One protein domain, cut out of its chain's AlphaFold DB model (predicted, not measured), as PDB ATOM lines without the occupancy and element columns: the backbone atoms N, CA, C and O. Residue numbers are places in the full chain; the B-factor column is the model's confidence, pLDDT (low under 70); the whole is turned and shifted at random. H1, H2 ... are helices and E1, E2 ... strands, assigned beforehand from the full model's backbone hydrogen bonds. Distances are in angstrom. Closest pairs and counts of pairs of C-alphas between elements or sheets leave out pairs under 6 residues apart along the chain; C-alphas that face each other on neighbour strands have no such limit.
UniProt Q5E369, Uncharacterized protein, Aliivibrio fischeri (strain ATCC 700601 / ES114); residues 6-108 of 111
ATOM      1  N   GLU A   6      48.908  10.479 -33.180       88.25
ATOM      2  CA  GLU A   6      48.545  10.413 -34.607       88.25
ATOM      3  C   GLU A   6      49.675   9.807 -35.456       88.25
ATOM      4  O   GLU A   6      49.447   8.934 -36.288       88.25
ATOM      5  N   MET A   7      50.928  10.195 -35.191       90.31
ATOM      6  CA  MET A   7      52.084   9.643 -35.907       90.31
ATOM      7  C   MET A   7      52.321   8.171 -35.562       90.31
ATOM      8  O   MET A   7      52.774   7.404 -36.410       90.31
ATOM      9  N   LEU A   8      52.051   7.766 -34.319       91.44
ATOM     10  CA  LEU A   8      52.130   6.363 -33.914       91.44
ATOM     11  C   LEU A   8      51.035   5.527 -34.571       91.44
ATOM     12  O   LEU A   8      51.309   4.414 -35.013       91.44
ATOM     13  N   GLN A   9      49.827   6.072 -34.690       92.06
ATOM     14  CA  GLN A   9      48.714   5.427 -35.376       92.06
ATOM     15  C   GLN A   9      49.027   5.225 -36.862       92.06
ATOM     16  O   GLN A   9      48.888   4.113 -37.365       92.06
ATOM     17  N   GLU A  10      49.542   6.248 -37.551       91.81
ATOM     18  CA  GLU A  10      49.990   6.129 -38.947       91.81
ATOM     19  C   GLU A  10      51.080   5.061 -39.120       91.81
ATOM     20  O   GLU A  10      51.025   4.243 -40.042       91.81
ATOM     21  N   LYS A  11      52.064   5.030 -38.213       92.06
ATOM     22  CA  LYS A  11      53.146   4.033 -38.232       92.06
ATOM     23  C   LYS A  11      52.637   2.618 -37.987       92.06
ATOM     24  O   LYS A  11      53.064   1.701 -38.683       92.06
ATOM     25  N   LEU A  12      51.707   2.448 -37.049       91.94
ATOM     26  CA  LEU A  12      51.074   1.164 -36.764       91.94
ATOM     27  C   LEU A  12      50.296   0.646 -37.980       91.94
ATOM     28  O   LEU A  12      50.442  -0.519 -38.345       91.94
ATOM     29  N   LEU A  13      49.534   1.515 -38.653       90.75
ATOM     30  CA  LEU A  13      48.840   1.165 -39.895       90.75
ATOM     31  C   LEU A  13      49.813   0.751 -41.003       90.75
ATOM     32  O   LEU A  13      49.561  -0.232 -41.698       90.75
ATOM     33  N   LYS A  14      50.936   1.464 -41.155       90.00
ATOM     34  CA  LYS A  14      51.963   1.121 -42.146       90.00
ATOM     35  C   LYS A  14      52.571  -0.257 -41.872       90.00
ATOM     36  O   LYS A  14      52.560  -1.104 -42.763       90.00
ATOM     37  N   LEU A  15      53.037  -0.491 -40.642       86.94
ATOM     38  CA  LEU A  15      53.631  -1.764 -40.219       86.94
ATOM     39  C   LEU A  15      52.662  -2.937 -40.453       86.94
ATOM     40  O   LEU A  15      53.047  -3.994 -40.948       86.94
ATOM     41  N   ALA A  16      51.381  -2.744 -40.143       84.44
ATOM     42  CA  ALA A  16      50.367  -3.767 -40.352       84.44
ATOM     43  C   ALA A  16      50.026  -3.995 -41.832       84.44
ATOM     44  O   ALA A  16      49.837  -5.140 -42.242       84.44
ATOM     45  N   SER A  17      50.007  -2.939 -42.650       83.88
ATOM     46  CA  SER A  17      49.824  -3.059 -44.099       83.88
ATOM     47  C   SER A  17      50.946  -3.869 -44.752       83.88
ATOM     48  O   SER A  17      50.667  -4.663 -45.648       83.88
ATOM     49  N   GLU A  18      52.198  -3.704 -44.316       83.19
ATOM     50  CA  GLU A  18      53.337  -4.505 -44.798       83.19
ATOM     51  C   GLU A  18      53.193  -5.990 -44.422       83.19
ATOM     52  O   GLU A  18      53.587  -6.874 -45.182       83.19
ATOM     53  N   ALA A  19      52.531  -6.271 -43.297       77.38
ATOM     54  CA  ALA A  19      52.162  -7.616 -42.859       77.38
ATOM     55  C   ALA A  19      50.841  -8.142 -43.468       77.38
ATOM     56  O   ALA A  19      50.401  -9.236 -43.108       77.38
ATOM     57  N   ASN A  20      50.213  -7.396 -44.387       79.56
ATOM     58  CA  ASN A  20      48.915  -7.709 -44.997       79.56
ATOM     59  C   ASN A  20      47.778  -7.900 -43.968       79.56
ATOM     60  O   ASN A  20      46.950  -8.807 -44.086       79.56
ATOM     61  N   LEU A  21      47.766  -7.055 -42.935       79.88
ATOM     62  CA  LEU A  21      46.753  -7.016 -41.883       79.88
ATOM     63  C   LEU A  21      45.849  -5.794 -42.060       79.88
ATOM     64  O   LEU A  21      46.330  -4.680 -42.272       79.88
ATOM     65  N   GLU A  22      44.540  -5.988 -41.913       85.12
ATOM     66  CA  GLU A  22      43.587  -4.882 -41.840       85.12
ATOM     67  C   GLU A  22      43.416  -4.449 -40.382       85.12
ATOM     68  O   GLU A  22      43.003  -5.249 -39.540       85.12
ATOM     69  N   LEU A  23      43.726  -3.181 -40.089       86.81
ATOM     70  CA  LEU A  23      43.586  -2.581 -38.762       86.81
ATOM     71  C   LEU A  23      42.498  -1.505 -38.721       86.81
ATOM     72  O   LEU A  23      42.290  -0.764 -39.684       86.81
ATOM     73  N   LYS A  24      41.865  -1.369 -37.556       86.94
ATOM     74  CA  LYS A  24      40.934  -0.299 -37.186       86.94
ATOM     75  C   LYS A  24      41.454   0.389 -35.924       86.94
ATOM     76  O   LYS A  24      41.680  -0.272 -34.913       86.94
ATOM     77  N   LEU A  25      41.680   1.700 -35.997       83.88
ATOM     78  CA  LEU A  25      42.268   2.493 -34.907       83.88
ATOM     79  C   LEU A  25      41.255   2.835 -33.805       83.88
ATOM     80  O   LEU A  25      41.605   2.894 -32.631       83.88
ATOM     81  N   GLU A  26      39.994   3.049 -34.172       79.44
ATOM     82  CA  GLU A  26      38.934   3.473 -33.254       79.44
ATOM     83  C   GLU A  26      38.257   2.254 -32.622       79.44
ATOM     84  O   GLU A  26      37.131   1.897 -32.943       79.44
ATOM     85  N   VAL A  27      38.988   1.578 -31.732       77.88
ATOM     86  CA  VAL A  27      38.524   0.363 -31.042       77.88
ATOM     87  C   VAL A  27      37.208   0.583 -30.283       77.88
ATOM     88  O   VAL A  27      36.359  -0.302 -30.279       77.88
ATOM     89  N   GLU A  28      37.022   1.769 -29.699       73.38
ATOM     90  CA  GLU A  28      35.835   2.135 -28.906       73.38
ATOM     91  C   GLU A  28      34.534   2.185 -29.722       73.38
ATOM     92  O   GLU A  28      33.449   2.159 -29.147       73.38
ATOM     93  N   GLU A  29      34.618   2.259 -31.052       73.12
ATOM     94  CA  GLU A  29      33.436   2.267 -31.922       73.12
ATOM     95  C   GLU A  29      32.886   0.859 -32.207       73.12
ATOM     96  O   GLU A  29      31.814   0.722 -32.803       73.12
ATOM     97  N   TYR A  30      33.596  -0.191 -31.783       76.38
ATOM     98  CA  TYR A  30      33.210  -1.581 -32.005       76.38
ATOM     99  C   TYR A  30      32.523  -2.172 -30.774       76.38
ATOM    100  O   TYR A  30      32.913  -1.926 -29.635       76.38
ATOM    101  N   GLU A  31      31.515  -3.014 -31.008       79.12
ATOM    102  CA  GLU A  31      30.905  -3.821 -29.951       79.12
ATOM    103  C   GLU A  31      31.874  -4.951 -29.566       79.12
ATOM    104  O   GLU A  31      31.926  -6.001 -30.208       79.12
ATOM    105  N   LEU A  32      32.694  -4.691 -28.547       81.06
ATOM    106  CA  LEU A  32      33.621  -5.658 -27.973       81.06
ATOM    107  C   LEU A  32      32.883  -6.673 -27.098       81.06
ATOM    108  O   LEU A  32      31.983  -6.329 -26.330       81.06
ATOM    109  N   GLU A  33      33.304  -7.937 -27.152       83.31
ATOM    110  CA  GLU A  33      32.946  -8.881 -26.096       83.31
ATOM    111  C   GLU A  33      33.551  -8.402 -24.760       83.31
ATOM    112  O   GLU A  33      34.648  -7.842 -24.770       83.31
ATOM    113  N   PRO A  34      32.922  -8.664 -23.596       83.56
ATOM    114  CA  PRO A  34      33.396  -8.149 -22.304       83.56
ATOM    115  C   PRO A  34      34.882  -8.411 -22.019       83.56
ATOM    116  O   PRO A  34      35.592  -7.537 -21.545       83.56
ATOM    117  N   VAL A  35      35.383  -9.595 -22.386       81.06
ATOM    118  CA  VAL A  35      36.798  -9.955 -22.196       81.06
ATOM    119  C   VAL A  35      37.728  -9.152 -23.114       81.06
ATOM    120  O   VAL A  35      38.877  -8.901 -22.773       81.06
ATOM    121  N   GLN A  36      37.260  -8.755 -24.298       83.88
ATOM    122  CA  GLN A  36      38.033  -7.915 -25.212       83.88
ATOM    123  C   GLN A  36      38.063  -6.458 -24.743       83.88
ATOM    124  O   GLN A  36      39.082  -5.797 -24.927       83.88
ATOM    125  N   ASP A  37      36.973  -5.992 -24.134       86.81
ATOM    126  CA  ASP A  37      36.876  -4.674 -23.501       86.81
ATOM    127  C   ASP A  37      37.865  -4.563 -22.331       86.81
ATOM    128  O   ASP A  37      38.717  -3.676 -22.327       86.81
ATOM    129  N   ASP A  38      37.878  -5.564 -21.440       87.38
ATOM    130  CA  ASP A  38      38.840  -5.659 -20.331       87.38
ATOM    131  C   ASP A  38      40.300  -5.598 -20.826       87.38
ATOM    132  O   ASP A  38      41.141  -4.897 -20.257       87.38
ATOM    133  N   VAL A  39      40.614  -6.317 -21.914       87.62
ATOM    134  CA  VAL A  39      41.954  -6.305 -22.526       87.62
ATOM    135  C   VAL A  39      42.291  -4.931 -23.087       87.62
ATOM    136  O   VAL A  39      43.406  -4.446 -22.901       87.62
ATOM    137  N   HIS A  40      41.363  -4.309 -23.809       89.50
ATOM    138  CA  HIS A  40      41.583  -3.000 -24.403       89.50
ATOM    139  C   HIS A  40      41.844  -1.932 -23.330       89.50
ATOM    140  O   HIS A  40      42.801  -1.163 -23.458       89.50
ATOM    141  N   ASP A  41      41.064  -1.939 -22.250       89.69
ATOM    142  CA  ASP A  41      41.241  -1.042 -21.110       89.69
ATOM    143  C   ASP A  41      42.575  -1.274 -20.395       89.69
ATOM    144  O   ASP A  41      43.279  -0.318 -20.051       89.69
ATOM    145  N   GLU A  42      42.983  -2.535 -20.224       90.12
ATOM    146  CA  GLU A  42      44.291  -2.868 -19.663       90.12
ATOM    147  C   GLU A  42      45.433  -2.345 -20.549       90.12
ATOM    148  O   GLU A  42      46.370  -1.718 -20.044       90.12
ATOM    149  N   LEU A  43      45.342  -2.533 -21.869       90.56
ATOM    150  CA  LEU A  43      46.338  -2.029 -22.816       90.56
ATOM    151  C   LEU A  43      46.415  -0.500 -22.791       90.56
ATOM    152  O   LEU A  43      47.518   0.043 -22.731       90.56
ATOM    153  N   LYS A  44      45.274   0.198 -22.765       90.00
ATOM    154  CA  LYS A  44      45.230   1.660 -22.613       90.00
ATOM    155  C   LYS A  44      45.834   2.123 -21.295       90.00
ATOM    156  O   LYS A  44      46.536   3.131 -21.264       90.00
ATOM    157  N   SER A  45      45.590   1.400 -20.205       91.62
ATOM    158  CA  SER A  45      46.137   1.762 -18.900       91.62
ATOM    159  C   SER A  45      47.646   1.534 -18.810       91.62
ATOM    160  O   SER A  45      48.329   2.316 -18.147       91.62
ATOM    161  N   GLN A  46      48.168   0.465 -19.418       90.38
ATOM    162  CA  GLN A  46      49.600   0.153 -19.407       90.38
ATOM    163  C   GLN A  46      50.395   1.013 -20.395       90.38
ATOM    164  O   GLN A  46      51.537   1.375 -20.107       90.38
ATOM    165  N   TYR A  47      49.791   1.354 -21.535       90.06
ATOM    166  CA  TYR A  47      50.428   2.080 -22.632       90.06
ATOM    167  C   TYR A  47      49.595   3.312 -23.034       90.06
ATOM    168  O   TYR A  47      49.068   3.365 -24.146       90.06
ATOM    169  N   PRO A  48      49.470   4.321 -22.151       88.81
ATOM    170  CA  PRO A  48      48.562   5.455 -22.357       88.81
ATOM    171  C   PRO A  48      48.923   6.341 -23.559       88.81
ATOM    172  O   PRO A  48      48.050   7.008 -24.107       88.81
ATOM    173  N   ASP A  49      50.191   6.336 -23.975       89.75
ATOM    174  CA  ASP A  49      50.695   7.133 -25.100       89.75
ATOM    175  C   ASP A  49      50.886   6.304 -26.385       89.75
ATOM    176  O   ASP A  49      51.391   6.812 -27.390       89.75
ATOM    177  N   ALA A  50      50.518   5.021 -26.365       92.12
ATOM    178  CA  ALA A  50      50.703   4.130 -27.500       92.12
ATOM    179  C   ALA A  50      49.522   4.183 -28.472       92.12
ATOM    180  O   ALA A  50      48.369   4.392 -28.092       92.12
ATOM    181  N   ALA A  51      49.803   3.912 -29.745       93.69
ATOM    182  CA  ALA A  51      48.744   3.636 -30.702       93.69
ATOM    183  C   ALA A  51      48.213   2.225 -30.467       93.69
ATOM    184  O   ALA A  51      48.985   1.268 -30.488       93.69
ATOM    185  N   ILE A  52      46.902   2.102 -30.275       92.88
ATOM    186  CA  ILE A  52      46.216   0.822 -30.121       92.88
ATOM    187  C   ILE A  52      45.243   0.674 -31.285       92.88
ATOM    188  O   ILE A  52      44.521   1.609 -31.620       92.88
ATOM    189  N   ALA A  53      45.245  -0.493 -31.915       91.88
ATOM    190  CA  ALA A  53      44.354  -0.827 -33.011       91.88
ATOM    191  C   ALA A  53      43.815  -2.243 -32.846       91.88
ATOM    192  O   ALA A  53      44.479  -3.116 -32.285       91.88
ATOM    193  N   MET A  54      42.638  -2.493 -33.402       89.44
ATOM    194  CA  MET A  54      42.112  -3.838 -33.562       89.44
ATOM    195  C   MET A  54      42.376  -4.315 -34.980       89.44
ATOM    196  O   MET A  54      42.066  -3.612 -35.938       89.44
ATOM    197  N   GLY A  55      42.954  -5.499 -35.125       86.94
ATOM    198  CA  GLY A  55      43.096  -6.145 -36.417       86.94
ATOM    199  C   GLY A  55      42.101  -7.270 -36.609       86.94
ATOM    200  O   GLY A  55      41.749  -7.982 -35.663       86.94
ATOM    201  N   PHE A  56      41.693  -7.425 -37.863       77.31
ATOM    202  CA  PHE A  56      40.721  -8.411 -38.307       77.31
ATOM    203  C   PHE A  56      41.401  -9.369 -39.281       77.31
ATOM    204  O   PHE A  56      42.068  -8.955 -40.229       77.31
ATOM    205  N   HIS A  57      41.229 -10.667 -39.050       68.12
ATOM    206  CA  HIS A  57      41.585 -11.697 -40.017       68.12
ATOM    207  C   HIS A  57      40.405 -12.654 -40.173       68.12
ATOM    208  O   HIS A  57      39.901 -13.173 -39.174       68.12
ATOM    209  N   ASP A  58      39.957 -12.837 -41.417       62.16
ATOM    210  CA  ASP A  58      38.792 -13.649 -41.782       62.16
ATOM    211  C   ASP A  58      37.534 -13.337 -40.942       62.16
ATOM    212  O   ASP A  58      36.877 -14.252 -40.465       62.16
ATOM    213  N   GLU A  59      37.228 -12.053 -40.706       59.47
ATOM    214  CA  GLU A  59      36.037 -11.537 -39.981       59.47
ATOM    215  C   GLU A  59      35.865 -11.961 -38.503       59.47
ATOM    216  O   GLU A  59      35.055 -11.371 -37.796       59.47
ATOM    217  N   TYR A  60      36.629 -12.937 -38.005       59.41
ATOM    218  CA  TYR A  60      36.421 -13.526 -36.672       59.41
ATOM    219  C   TYR A  60      37.633 -13.429 -35.750       59.41
ATOM    220  O   TYR A  60      37.500 -13.516 -34.524       59.41
ATOM    221  N   LEU A  61      38.835 -13.294 -36.311       64.62
ATOM    222  CA  LEU A  61      40.042 -13.255 -35.508       64.62
ATOM    223  C   LEU A  61      40.377 -11.812 -35.125       64.62
ATOM    224  O   LEU A  61      41.137 -11.133 -35.812       64.62
ATOM    225  N   HIS A  62      39.814 -11.372 -34.004       77.75
ATOM    226  CA  HIS A  62      40.125 -10.081 -33.399       77.75
ATOM    227  C   HIS A  62      41.436 -10.167 -32.616       77.75
ATOM    228  O   HIS A  62      41.566 -10.966 -31.682       77.75
ATOM    229  N   ARG A  63      42.413  -9.352 -33.009       86.69
ATOM    230  CA  ARG A  63      43.673  -9.161 -32.279       86.69
ATOM    231  C   ARG A  63      43.833  -7.688 -31.938       86.69
ATOM    232  O   ARG A  63      43.441  -6.846 -32.738       86.69
ATOM    233  N   PHE A  64      44.438  -7.380 -30.799       91.00
ATOM    234  CA  PHE A  64      44.879  -6.017 -30.516       91.00
ATOM    235  C   PHE A  64      46.331  -5.846 -30.924       91.00
ATOM    236  O   PHE A  64      47.153  -6.742 -30.733       91.00
ATOM    237  N   PHE A  65      46.637  -4.681 -31.466       92.44
ATOM    238  CA  PHE A  65      47.975  -4.273 -31.835       92.44
ATOM    239  C   PHE A  65      48.301  -2.979 -31.112       92.44
ATOM    240  O   PHE A  65      47.520  -2.034 -31.167       92.44
ATOM    241  N   VAL A  66      49.448  -2.943 -30.445       93.88
ATOM    242  CA  VAL A  66      49.950  -1.766 -29.738       93.88
ATOM    243  C   VAL A  66      51.290  -1.376 -30.335       93.88
ATOM    244  O   VAL A  66      52.163  -2.229 -30.502       93.88
ATOM    245  N   LEU A  67      51.464  -0.093 -30.636       94.62
ATOM    246  CA  LEU A  67      52.745   0.483 -31.019       94.62
ATOM    247  C   LEU A  67      53.106   1.612 -30.056       94.62
ATOM    248  O   LEU A  67      52.496   2.681 -30.068       94.62
ATOM    249  N   ASP A  68      54.116   1.354 -29.238       94.06
ATOM    250  CA  ASP A  68      54.633   2.269 -28.224       94.06
ATOM    251  C   ASP A  68      56.032   2.753 -28.627       94.06
ATOM    252  O   ASP A  68      56.884   1.961 -29.042       94.06
ATOM    253  N   TYR A  69      56.286   4.059 -28.546       92.31
ATOM    254  CA  TYR A  69      57.592   4.609 -28.906       92.31
ATOM    255  C   TYR A  69      58.574   4.493 -27.745       92.31
ATOM    256  O   TYR A  69      58.322   5.008 -26.659       92.31
ATOM    257  N   ILE A  70      59.743   3.906 -28.006       89.25
ATOM    258  CA  ILE A  70      60.813   3.815 -27.012       89.25
ATOM    259  C   ILE A  70      61.796   4.977 -27.212       89.25
ATOM    260  O   ILE A  70      61.761   5.973 -26.491       89.25
ATOM    261  N   GLU A  71      62.687   4.862 -28.200       88.31
ATOM    262  CA  GLU A  71      63.710   5.860 -28.538       88.31
ATOM    263  C   GLU A  71      64.363   5.548 -29.891       88.31
ATOM    264  O   GLU A  71      64.308   4.415 -30.347       88.31
ATOM    265  N   ASN A  72      65.041   6.514 -30.522       87.44
ATOM    266  CA  ASN A  72      65.882   6.287 -31.710       87.44
ATOM    267  C   ASN A  72      65.204   5.457 -32.819       87.44
ATOM    268  O   ASN A  72      65.778   4.478 -33.289       87.44
ATOM    269  N   LYS A  73      63.966   5.814 -33.199       87.62
ATOM    270  CA  LYS A  73      63.142   5.059 -34.173       87.62
ATOM    271  C   LYS A  73      62.893   3.584 -33.801       87.62
ATOM    272  O   LYS A  73      62.508   2.781 -34.642       87.62
ATOM    273  N   THR A  74      63.103   3.231 -32.538       90.19
ATOM    274  CA  THR A  74      62.711   1.952 -31.958       90.19
ATOM    275  C   THR A  74      61.329   2.083 -31.339       90.19
ATOM    276  O   THR A  74      61.058   2.996 -30.554       90.19
ATOM    277  N   PHE A  75      60.500   1.095 -31.624       93.00
ATOM    278  CA  PHE A  75      59.152   0.951 -31.122       93.00
ATOM    279  C   PHE A  75      58.997  -0.420 -30.461       93.00
ATOM    280  O   PHE A  75      59.619  -1.408 -30.864       93.00
ATOM    281  N   ARG A  76      58.155  -0.481 -29.434       93.25
ATOM    282  CA  ARG A  76      57.623  -1.730 -28.903       93.25
ATOM    283  C   ARG A  76      56.338  -2.027 -29.659       93.25
ATOM    284  O   ARG A  76      55.391  -1.249 -29.604       93.25
ATOM    285  N   PHE A  77      56.321  -3.157 -30.348       92.56
ATOM    286  CA  PHE A  77      55.159  -3.663 -31.056       92.56
ATOM    287  C   PHE A  77      54.570  -4.840 -30.284       92.56
ATOM    288  O   PHE A  77      55.260  -5.829 -30.050       92.56
ATOM    289  N   ILE A  78      53.314  -4.741 -29.864       91.94
ATOM    290  CA  ILE A  78      52.632  -5.789 -29.101       91.94
ATOM    291  C   ILE A  78      51.444  -6.280 -29.911       91.94
ATOM    292  O   ILE A  78      50.600  -5.491 -30.312       91.94
ATOM    293  N   GLU A  79      51.359  -7.585 -30.121       90.12
ATOM    294  CA  GLU A  79      50.207  -8.259 -30.705       90.12
ATOM    295  C   GLU A  79      49.555  -9.122 -29.622       90.12
ATOM    296  O   GLU A  79      50.155 -10.081 -29.130       90.12
ATOM    297  N   VAL A  80      48.314  -8.812 -29.269       89.19
ATOM    298  CA  VAL A  80      47.512  -9.580 -28.318       89.19
ATOM    299  C   VAL A  80      46.464 -10.372 -29.084       89.19
ATOM    300  O   VAL A  80      45.627  -9.825 -29.800       89.19
ATOM    301  N   SER A  81      46.513 -11.688 -28.925       84.50
ATOM    302  CA  SER A  81      45.573 -12.642 -29.512       84.50
ATOM    303  C   SER A  81      44.899 -13.463 -28.418       84.50
ATOM    304  O   SER A  81      45.290 -13.396 -27.253       84.50
ATOM    305  N   ARG A  82      43.952 -14.331 -28.804       78.69
ATOM    306  CA  ARG A  82      43.201 -15.152 -27.842       78.69
ATOM    307  C   ARG A  82      43.997 -16.116 -26.970       78.69
ATOM    308  O   ARG A  82      43.444 -16.822 -26.145       78.69
ATOM    309  N   SER A  83      45.262 -16.328 -27.268       80.12
ATOM    310  CA  SER A  83      46.034 -17.359 -26.568       80.12
ATOM    311  C   SER A  83      47.462 -16.936 -26.319       80.12
ATOM    312  O   SER A  83      48.193 -17.607 -25.592       80.12
ATOM    313  N   TYR A  84      47.887 -15.843 -26.946       84.50
ATOM    314  CA  TYR A  84      49.270 -15.414 -26.951       84.50
ATOM    315  C   TYR A  84      49.358 -13.904 -27.015       84.50
ATOM    316  O   TYR A  84      48.606 -13.261 -27.750       84.50
ATOM    317  N   ILE A  85      50.343 -13.391 -26.294       88.31
ATOM    318  CA  ILE A  85      50.855 -12.042 -26.465       88.31
ATOM    319  C   ILE A  85      52.212 -12.187 -27.138       88.31
ATOM    320  O   ILE A  85      53.059 -12.964 -26.688       88.31
ATOM    321  N   PHE A  86      52.410 -11.461 -28.226       89.31
ATOM    322  CA  PHE A  86      53.699 -11.341 -28.877       89.31
ATOM    323  C   PHE A  86      54.217  -9.935 -28.670       89.31
ATOM    324  O   PHE A  86      53.523  -8.975 -28.982       89.31
ATOM    325  N   ILE A  87      55.435  -9.818 -28.164       90.62
ATOM    326  CA  ILE A  87      56.097  -8.532 -27.983       90.62
ATOM    327  C   ILE A  87      57.297  -8.546 -28.904       90.62
ATOM    328  O   ILE A  87      58.125  -9.451 -28.822       90.62
ATOM    329  N   SER A  88      57.357  -7.570 -29.801       91.25
ATOM    330  CA  SER A  88      58.472  -7.404 -30.713       91.25
ATOM    331  C   SER A  88      59.092  -6.023 -30.634       91.25
ATOM    332  O   SER A  88      58.424  -5.035 -30.325       91.25
ATOM    333  N   ARG A  89      60.386  -5.954 -30.935       92.12
ATOM    334  CA  ARG A  89      61.075  -4.686 -31.167       92.12
ATOM    335  C   ARG A  89      60.982  -4.350 -32.653       92.12
ATOM    336  O   ARG A  89      61.495  -5.107 -33.469       92.12
ATOM    337  N   ALA A  90      60.325  -3.242 -32.977       90.56
ATOM    338  CA  ALA A  90      60.193  -2.741 -34.340       90.56
ATOM    339  C   ALA A  90      61.113  -1.532 -34.529       90.56
ATOM    340  O   ALA A  90      61.018  -0.559 -33.779       90.56
ATOM    341  N   ILE A  91      62.024  -1.595 -35.494       91.69
ATOM    342  CA  ILE A  91      62.994  -0.533 -35.774       91.69
ATOM    343  C   ILE A  91      62.711   0.005 -37.173       91.69
ATOM    344  O   ILE A  91      62.749  -0.741 -38.145       91.69
ATOM    345  N   GLU A  92      62.418   1.299 -37.270       89.31
ATOM    346  CA  GLU A  92      62.201   1.958 -38.558       89.31
ATOM    347  C   GLU A  92      63.545   2.415 -39.140       89.31
ATOM    348  O   GLU A  92      64.243   3.258 -38.560       89.31
ATOM    349  N   ALA A  93      63.900   1.867 -40.300       88.19
ATOM    350  CA  ALA A  93      65.083   2.242 -41.058       88.19
ATOM    351  C   ALA A  93      64.939   3.636 -41.702       88.19
ATOM    352  O   ALA A  93      63.895   4.292 -41.658       88.19
ATOM    353  N   ASP A  94      66.021   4.155 -42.286       86.44
ATOM    354  CA  ASP A  94      66.026   5.496 -42.891       86.44
ATOM    355  C   ASP A  94      65.222   5.591 -44.197       86.44
ATOM    356  O   ASP A  94      64.765   6.677 -44.553       86.44
ATOM    357  N   ASP A  95      65.012   4.467 -44.880       85.19
ATOM    358  CA  ASP A  95      64.107   4.322 -46.028       85.19
ATOM    359  C   ASP A  95      62.638   4.105 -45.614       85.19
ATOM    360  O   ASP A  95      61.737   4.123 -46.455       85.19
ATOM    361  N   GLY A  96      62.387   3.975 -44.309       82.00
ATOM    362  CA  GLY A  96      61.075   3.737 -43.731       82.00
ATOM    363  C   GLY A  96      60.635   2.274 -43.746       82.00
ATOM    364  O   GLY A  96      59.471   2.039 -43.421       82.00
ATOM    365  N   GLU A  97      61.489   1.322 -44.127       86.88
ATOM    366  CA  GLU A  97      61.222  -0.107 -43.914       86.88
ATOM    367  C   GLU A  97      61.321  -0.465 -42.424       86.88
ATOM    368  O   GLU A  97      61.967   0.233 -41.633       86.88
ATOM    369  N   TRP A  98      60.654  -1.552 -42.035       88.88
ATOM    370  CA  TRP A  98      60.596  -2.009 -40.651       88.88
ATOM    371  C   TRP A  98      61.377  -3.300 -40.458       88.88
ATOM    372  O   TRP A  98      61.106  -4.305 -41.114       88.88
ATOM    373  N   ASP A  99      62.291  -3.287 -39.492       86.50
ATOM    374  CA  ASP A  99      62.971  -4.491 -39.027       86.50
ATOM    375  C   ASP A  99      62.364  -4.969 -37.700       86.50
ATOM    376  O   ASP A  99      62.161  -4.179 -36.769       86.50
ATOM    377  N   LEU A 100      62.044  -6.262 -37.625       86.00
ATOM    378  CA  LEU A 100      61.448  -6.921 -36.463       86.00
ATOM    379  C   LEU A 100      62.468  -7.902 -35.885       86.00
ATOM    380  O   LEU A 100      62.595  -9.032 -36.354       86.00
ATOM    381  N   ASP A 101      63.183  -7.452 -34.859       79.50
ATOM    382  CA  ASP A 101      64.440  -8.084 -34.440       79.50
ATOM    383  C   ASP A 101      64.220  -9.218 -33.416       79.50
ATOM    384  O   ASP A 101      64.683 -10.348 -33.568       79.50
ATOM    385  N   GLU A 102      63.426  -8.954 -32.377       71.62
ATOM    386  CA  GLU A 102      63.163  -9.907 -31.292       71.62
ATOM    387  C   GLU A 102      61.664 -10.106 -31.133       71.62
ATOM    388  O   GLU A 102      60.945  -9.118 -31.082       71.62
ATOM    389  N   ARG A 103      61.192 -11.359 -31.034       79.69
ATOM    390  CA  ARG A 103      59.787 -11.702 -30.758       79.69
ATOM    391  C   ARG A 103      59.701 -12.570 -29.508       79.69
ATOM    392  O   ARG A 103      59.929 -13.779 -29.561       79.69
ATOM    393  N   GLU A 104      59.330 -11.966 -28.387       87.06
ATOM    394  CA  GLU A 104      58.929 -12.698 -27.190       87.06
ATOM    395  C   GLU A 104      57.497 -13.215 -27.370       87.06
ATOM    396  O   GLU A 104      56.614 -12.498 -27.846       87.06
ATOM    397  N   LYS A 105      57.262 -14.480 -27.008       87.06
ATOM    398  CA  LYS A 105      55.937 -15.104 -27.021       87.06
ATOM    399  C   LYS A 105      55.546 -15.479 -25.600       87.06
ATOM    400  O   LYS A 105      56.084 -16.432 -25.038       87.06
ATOM    401  N   LEU A 106      54.555 -14.781 -25.067       84.44
ATOM    402  CA  LEU A 106      53.949 -15.069 -23.776       84.44
ATOM    403  C   LEU A 106      52.629 -15.811 -23.979       84.44
ATOM    404  O   LEU A 106      51.930 -15.619 -24.978       84.44
ATOM    405  N   LYS A 107      52.279 -16.678 -23.027       80.06
ATOM    406  CA  LYS A 107      50.934 -17.253 -22.970       80.06
ATOM    407  C   LYS A 107      49.976 -16.120 -22.599       80.06
ATOM    408  O   LYS A 107      50.130 -15.519 -21.543       80.06
ATOM    409  N   GLY A 108      49.031 -15.823 -23.481       65.12
ATOM    410  CA  GLY A 108      47.910 -14.958 -23.147       65.12
ATOM    411  C   GLY A 108      46.918 -15.782 -22.341       65.12
ATOM    412  O   GLY A 108      46.520 -16.857 -22.787       65.12
TER     413      GLY A 108
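Overview. This is residues 6 to 108 of the 111 residues of an uncharacterized protein of Aliivibrio fischeri (strain ATCC 700601 / ES114) (UniProt Q5E369). One long, strongly twisted sheet of six strands makes the body; helix H1 packs on one side of it, chiefly on E1, E2 and E3, and helix H2 runs along E3 on the other side. H2 begins at one end of the long axis, and the link from E5 to E6 is at the other. The printed part has 103 residues, with two named helices and six named strands in the order H1 E1 H2 E2 E3 E4 E5 E6; the sheet's order is E1 E2 E3 E4 E5 E6, antiparallel throughout. The class is mixed, helices and strands. The whole is compact, with a radius of gyration of the C-alphas of 13.1 A, but elongated, spanning 40 by 24 by 23 A.

Along the chain. H1, residues 6 to 18, begins at C-alpha 6 (48.545, 10.413, -34.607) and is 18.7 A long. E1, residues 22 to 24, follows. H2, residues 34 to 46, is 18.4 A long. E2 is residues 51 to 57. E3, residues 61 to 71, is the longest strand, 31.2 A, ending at C-alpha 71 (63.710, 5.860, -28.538). E4 is residues 74 to 80. E5, residues 84 to 92, is 24.6 A long. E6, residues 98 to 107, is 25.3 A long, bends by 62 degrees at residue 101 and ends at C-alpha 107 (50.934, -17.253, -22.970).

Arrangement. E1 and E6 are the edge strands. E1 and E2 have N 24 and O 54 within hydrogen-bond range at 2.8 A. E2 to E6 form a meander, each strand the antiparallel neighbour of the one before, and each successive two are a hairpin. Pairs within hydrogen-bond range include N 53 and O 65 at 2.8 A for E2 and E3, N 66 and O 78 at 2.8 A for E3 and E4, N 88 and O 77 at 2.7 A for E4 and E5, and N 104 and O 87 at 2.8 A for E5 and E6. H1 and the sheet make two layers, a helix on one face of a sheet. The closest C-alphas of H1 and E2 are those of Gln 9 and Ala 51, 5.0 A apart; of H1 and E3, those of Leu 12 and Leu 67, 6.0 A. H2 is on the sheet at a height over the sheet of 10.3 A. It lies over E3, running along the strands, at 0 degrees to E3 on the local plane. Their closest C-alphas are those of His 40 and Phe 64, 7.6 A apart. H1 and H2 are apart. In H1 and H2 every O i to N i+4 pair is within hydrogen-bond range.

Size, cuts and confidence. The C-alphas farthest apart, those of Pro 34 and Asp 94, are 40.9 A apart. The printed part has no cut and no long link; the link from E1 to H2, 9 residues, is short, and the others are tight. The mean pLDDT of the printed part is 85.4, with residues 57 to 61 and residue 108 under 70 in this model.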